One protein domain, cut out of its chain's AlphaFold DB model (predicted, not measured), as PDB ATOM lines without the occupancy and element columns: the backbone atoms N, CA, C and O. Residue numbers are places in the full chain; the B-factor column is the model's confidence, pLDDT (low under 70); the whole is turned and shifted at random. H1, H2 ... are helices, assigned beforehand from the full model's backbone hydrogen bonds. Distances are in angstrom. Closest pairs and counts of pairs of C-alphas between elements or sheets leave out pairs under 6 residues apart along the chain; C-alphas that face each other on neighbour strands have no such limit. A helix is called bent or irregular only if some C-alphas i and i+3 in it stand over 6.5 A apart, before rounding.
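Overview. This is residues 214 to 253 of the 407 residues of an uncharacterized protein of Burkholderia sp. SRS-W-2-2016 (UniProt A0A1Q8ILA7). Two short helices, H1 and H2, make the two ends of a loose rod and point much the same way, with a looping stretch of chain between them and no contact from one helix to the other. The link, residues 225 to 241, runs as a single open loop from H1 to H2, its C-alphas 4 to 11 A from the mean of all C-alphas, and residues 241 to 247, of which 242 to 247 belong to H2, stand free. The printed part has 40 residues with two named helices, H1 then H2, and no named strand; the class is all helix. It is loose, with a radius of gyration of the C-alphas of 12.7 A and spans of 39 by 18 by 12 A.

Arrangement. H1, residues 214 to 224, and H2, residues 242 to 253, are apart, with no C-alpha of the one within 8 A of the other. H1 has an N-to-C direction of (0.33, 0.45, 0.83), and H2 one of (0.26, 0.65, 0.71). In H2 every O i to N i+4 pair is within hydrogen-bond range; in H1 it is 5 of 7.

Along the chain. H1 begins at C-alpha 214, at (-11.405, 4.292, -46.414), and measures 15.9 A from first to last C-alpha. It is irregular, but only just: C-alphas 220 and 223 are 6.8 A apart. H2 begins at C-alpha 242, at (6.769, 20.384, -39.552), and ends at C-alpha 253, at (11.985, 31.007, -28.565), 16.1 A from first to last C-alpha.

Size, cuts and confidence. The two C-alphas farthest apart, those of Met 214 and Gln 253, are 39.7 A apart. The printed part has no cut, and the link from H1 to H2, 17 residues, is long. The mean pLDDT of the printed part is 72.7; 13 residues are under 70, among them residues 222 to 225 and 238 to 240.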
ATOM      1  N   MET A 214     -12.387   3.218 -46.604       78.69
ATOM      2  CA  MET A 214     -11.405   4.292 -46.414       78.69
ATOM      3  C   MET A 214     -11.999   5.483 -45.665       78.69
ATOM      4  O   MET A 214     -11.362   6.026 -44.764       78.69
ATOM      5  N   ARG A 215     -13.225   5.895 -46.002       79.25
ATOM      6  CA  ARG A 215     -13.907   6.998 -45.316       79.25
ATOM      7  C   ARG A 215     -14.140   6.681 -43.842       79.25
ATOM      8  O   ARG A 215     -13.860   7.535 -43.005       79.25
ATOM      9  N   LEU A 216     -14.584   5.466 -43.530       81.31
ATOM     10  CA  LEU A 216     -14.770   4.994 -42.158       81.31
ATOM     11  C   LEU A 216     -13.441   4.916 -41.398       81.31
ATOM     12  O   LEU A 216     -13.378   5.333 -40.245       81.31
ATOM     13  N   ALA A 217     -12.363   4.455 -42.039       76.62
ATOM     14  CA  ALA A 217     -11.030   4.428 -41.438       76.62
ATOM     15  C   ALA A 217     -10.501   5.841 -41.133       76.62
ATOM     16  O   ALA A 217      -9.961   6.085 -40.056       76.62
ATOM     17  N   ILE A 218     -10.708   6.798 -42.044       74.06
ATOM     18  CA  ILE A 218     -10.359   8.210 -41.832       74.06
ATOM     19  C   ILE A 218     -11.205   8.814 -40.704       74.06
ATOM     20  O   ILE A 218     -10.678   9.542 -39.868       74.06
ATOM     21  N   GLU A 219     -12.503   8.513 -40.653       77.44
ATOM     22  CA  GLU A 219     -13.392   8.968 -39.576       77.44
ATOM     23  C   GLU A 219     -13.006   8.375 -38.215       77.44
ATOM     24  O   GLU A 219     -13.065   9.081 -37.211       77.44
ATOM     25  N   ALA A 220     -12.527   7.129 -38.179       76.62
ATOM     26  CA  ALA A 220     -11.990   6.501 -36.975       76.62
ATOM     27  C   ALA A 220     -10.631   7.085 -36.543       76.62
ATOM     28  O   ALA A 220     -10.348   7.152 -35.348       76.62
ATOM     29  N   ALA A 221      -9.796   7.532 -37.489       72.19
ATOM     30  CA  ALA A 221      -8.493   8.139 -37.208       72.19
ATOM     31  C   ALA A 221      -8.577   9.634 -36.844       72.19
ATOM     32  O   ALA A 221      -7.762  10.120 -36.063       72.19
ATOM     33  N   ALA A 222      -9.567  10.368 -37.357       67.25
ATOM     34  CA  ALA A 222      -9.776  11.792 -37.084       67.25
ATOM     35  C   ALA A 222      -9.714  12.193 -35.589       67.25
ATOM     36  O   ALA A 222      -9.031  13.172 -35.293       67.25
ATOM     37  N   PRO A 223     -10.323  11.469 -34.622       66.62
ATOM     38  CA  PRO A 223     -10.241  11.844 -33.205       66.62
ATOM     39  C   PRO A 223      -8.839  11.701 -32.590       66.62
ATOM     40  O   PRO A 223      -8.604  12.234 -31.509       66.62
ATOM     41  N   THR A 224      -7.906  11.006 -33.249       68.88
ATOM     42  CA  THR A 224      -6.508  10.895 -32.787       68.88
ATOM     43  C   THR A 224      -5.662  12.109 -33.166       68.88
ATOM     44  O   THR A 224      -4.607  12.338 -32.574       68.88
ATOM     45  N   LEU A 225      -6.126  12.911 -34.126       68.69
ATOM     46  CA  LEU A 225      -5.465  14.142 -34.536       68.69
ATOM     47  C   LEU A 225      -5.936  15.277 -33.633       68.69
ATOM     48  O   LEU A 225      -6.963  15.907 -33.880       68.69
ATOM     49  N   VAL A 226      -5.176  15.520 -32.573       71.88
ATOM     50  CA  VAL A 226      -5.400  16.620 -31.635       71.88
ATOM     51  C   VAL A 226      -4.416  17.759 -31.885       71.88
ATOM     52  O   VAL A 226      -3.288  17.539 -32.331       71.88
ATOM     53  N   ASP A 227      -4.841  18.988 -31.611       72.38
ATOM     54  CA  ASP A 227      -3.940  20.131 -31.524       72.38
ATOM     55  C   ASP A 227      -3.046  20.042 -30.269       72.38
ATOM     56  O   ASP A 227      -3.159  19.130 -29.443       72.38
ATOM     57  N   CYS A 228      -2.148  21.014 -30.096       67.06
ATOM     58  CA  CYS A 228      -1.256  21.070 -28.934       67.06
ATOM     59  C   CYS A 228      -1.990  21.239 -27.589       67.06
ATOM     60  O   CYS A 228      -1.367  21.071 -26.543       67.06
ATOM     61  N   ASN A 229      -3.287  21.565 -27.604       65.25
ATOM     62  CA  ASN A 229      -4.140  21.671 -26.422       65.25
ATOM     63  C   ASN A 229      -4.953  20.386 -26.181       65.25
ATOM     64  O   ASN A 229      -5.809  20.361 -25.296       65.25
ATOM     65  N   GLY A 230      -4.711  19.323 -26.958       69.81
ATOM     66  CA  GLY A 230      -5.461  18.072 -26.872       69.81
ATOM     67  C   GLY A 230      -6.865  18.154 -27.479       69.81
ATOM     68  O   GLY A 230      -7.672  17.252 -27.254       69.81
ATOM     69  N   ILE A 231      -7.179  19.211 -28.237       74.69
ATOM     70  CA  ILE A 231      -8.483  19.403 -28.878       74.69
ATOM     71  C   ILE A 231      -8.469  18.717 -30.251       74.69
ATOM     72  O   ILE A 231      -7.592  19.018 -31.063       74.69
ATOM     73  N   PRO A 232      -9.429  17.826 -30.562       74.00
ATOM     74  CA  PRO A 232      -9.515  17.193 -31.875       74.00
ATOM     75  C   PRO A 232      -9.619  18.228 -33.001       74.00
ATOM     76  O   PRO A 232     -10.448  19.140 -32.950       74.00
ATOM     77  N   LEU A 233      -8.795  18.075 -34.034       73.06
ATOM     78  CA  LEU A 233      -8.812  18.946 -35.202       73.06
ATOM     79  C   LEU A 233     -10.118  18.755 -35.986       73.06
ATOM     80  O   LEU A 233     -10.548  17.635 -36.267       73.06
ATOM     81  N   ALA A 234     -10.757  19.863 -36.363       72.19
ATOM     82  CA  ALA A 234     -11.976  19.824 -37.159       72.19
ATOM     83  C   ALA A 234     -11.686  19.364 -38.599       72.19
ATOM     84  O   ALA A 234     -10.590  19.522 -39.144       72.19
ATOM     85  N   ARG A 235     -12.699  18.798 -39.261       64.31
ATOM     86  CA  ARG A 235     -12.578  18.360 -40.658       64.31
ATOM     87  C   ARG A 235     -12.252  19.569 -41.549       64.31
ATOM     88  O   ARG A 235     -13.004  20.538 -41.563       64.31
ATOM     89  N   GLY A 236     -11.145  19.502 -42.290       67.69
ATOM     90  CA  GLY A 236     -10.663  20.608 -43.130       67.69
ATOM     91  C   GLY A 236      -9.722  21.592 -42.425       67.69
ATOM     92  O   GLY A 236      -9.278  22.551 -43.054       67.69
ATOM     93  N   SER A 237      -9.376  21.360 -41.156       70.31
ATOM     94  CA  SER A 237      -8.315  22.107 -40.484       70.31
ATOM     95  C   SER A 237      -6.967  21.846 -41.158       70.31
ATOM     96  O   SER A 237      -6.562  20.704 -41.370       70.31
ATOM     97  N   SER A 238      -6.253  22.918 -41.492       69.31
ATOM     98  CA  SER A 238      -4.883  22.843 -41.993       69.31
ATOM     99  C   SER A 238      -3.952  22.383 -40.872       69.31
ATOM    100  O   SER A 238      -3.690  23.147 -39.942       69.31
ATOM    101  N   VAL A 239      -3.456  21.147 -40.961       68.69
ATOM    102  CA  VAL A 239      -2.394  20.648 -40.079       68.69
ATOM    103  C   VAL A 239      -1.112  21.406 -40.433       68.69
ATOM    104  O   VAL A 239      -0.686  21.343 -41.591       68.69
ATOM    105  N   PRO A 240      -0.498  22.147 -39.494       69.31
ATOM    106  CA  PRO A 240       0.751  22.836 -39.769       69.31
ATOM    107  C   PRO A 240       1.818  21.828 -40.197       69.31
ATOM    108  O   PRO A 240       2.016  20.793 -39.564       69.31
ATOM    109  N   THR A 241       2.533  22.132 -41.274       72.50
ATOM    110  CA  THR A 241       3.710  21.350 -41.664       72.50
ATOM    111  C   THR A 241       4.752  21.381 -40.542       72.50
ATOM    112  O   THR A 241       4.846  22.359 -39.794       72.50
ATOM    113  N   CYS A 242       5.620  20.366 -40.469       68.12
ATOM    114  CA  CYS A 242       6.769  20.384 -39.552       68.12
ATOM    115  C   CYS A 242       7.606  21.669 -39.696       68.12
ATOM    116  O   CYS A 242       8.164  22.167 -38.723       68.12
ATOM    117  N   MET A 243       7.662  22.242 -40.901       71.88
ATOM    118  CA  MET A 243       8.342  23.510 -41.160       71.88
ATOM    119  C   MET A 243       7.630  24.701 -40.502       71.88
ATOM    120  O   MET A 243       8.293  25.534 -39.892       71.88
ATOM    121  N   GLN A 244       6.297  24.757 -40.572       75.31
ATOM    122  CA  GLN A 244       5.485  25.790 -39.915       75.31
ATOM    123  C   GLN A 244       5.550  25.683 -38.386       75.31
ATOM    124  O   GLN A 244       5.708  26.701 -37.719       75.31
ATOM    125  N   MET A 245       5.510  24.469 -37.826       75.94
ATOM    126  CA  MET A 245       5.708  24.260 -36.384       75.94
ATOM    127  C   MET A 245       7.108  24.679 -35.931       75.94
ATOM    128  O   MET A 245       7.245  25.372 -34.927       75.94
ATOM    129  N   ASN A 246       8.148  24.318 -36.685       76.69
ATOM    130  CA  ASN A 246       9.517  24.718 -36.362       76.69
ATOM    131  C   ASN A 246       9.729  26.234 -36.479       76.69
ATOM    132  O   ASN A 246      10.503  26.792 -35.707       76.69
ATOM    133  N   ALA A 247       9.053  26.904 -37.415       77.06
ATOM    134  CA  ALA A 247       9.070  28.361 -37.515       77.06
ATOM    135  C   ALA A 247       8.381  29.011 -36.303       77.06
ATOM    136  O   ALA A 247       8.989  29.846 -35.642       77.06
ATOM    137  N   ALA A 248       7.184  28.542 -35.937       75.31
ATOM    138  CA  ALA A 248       6.461  29.034 -34.765       75.31
ATOM    139  C   ALA A 248       7.247  28.824 -33.455       75.31
ATOM    140  O   ALA A 248       7.288  29.707 -32.598       75.31
ATOM    141  N   LEU A 249       7.931  27.683 -33.312       77.38
ATOM    142  CA  LEU A 249       8.823  27.414 -32.180       77.38
ATOM    143  C   LEU A 249       9.999  28.396 -32.128       77.38
ATOM    144  O   LEU A 249      10.314  28.891 -31.050       77.38
ATOM    145  N   ARG A 250      10.623  28.720 -33.271       73.81
ATOM    146  CA  ARG A 250      11.724  29.701 -33.333       73.81
ATOM    147  C   ARG A 250      11.262  31.111 -32.975       73.81
ATOM    148  O   ARG A 250      11.955  31.788 -32.218       73.81
ATOM    149  N   ASP A 251      10.095  31.524 -33.461       79.38
ATOM    150  CA  ASP A 251       9.517  32.836 -33.145       79.38
ATOM    151  C   ASP A 251       9.189  32.952 -31.648       79.38
ATOM    152  O   ASP A 251       9.478  33.965 -31.009       79.38
ATOM    153  N   THR A 252       8.660  31.880 -31.053       74.44
ATOM    154  CA  THR A 252       8.369  31.831 -29.612       74.44
ATOM    155  C   THR A 252       9.657  31.807 -28.781       74.44
ATOM    156  O   THR A 252       9.757  32.498 -27.768       74.44
ATOM    157  N   GLN A 253      10.682  31.074 -29.230       74.00
ATOM    158  CA  GLN A 253      11.985  31.007 -28.565       74.00
ATOM    159  C   GLN A 253      12.679  32.376 -28.516       74.00
ATOM    160  O   GLN A 253      13.327  32.683 -27.523       74.00
TER     161      GLN A 253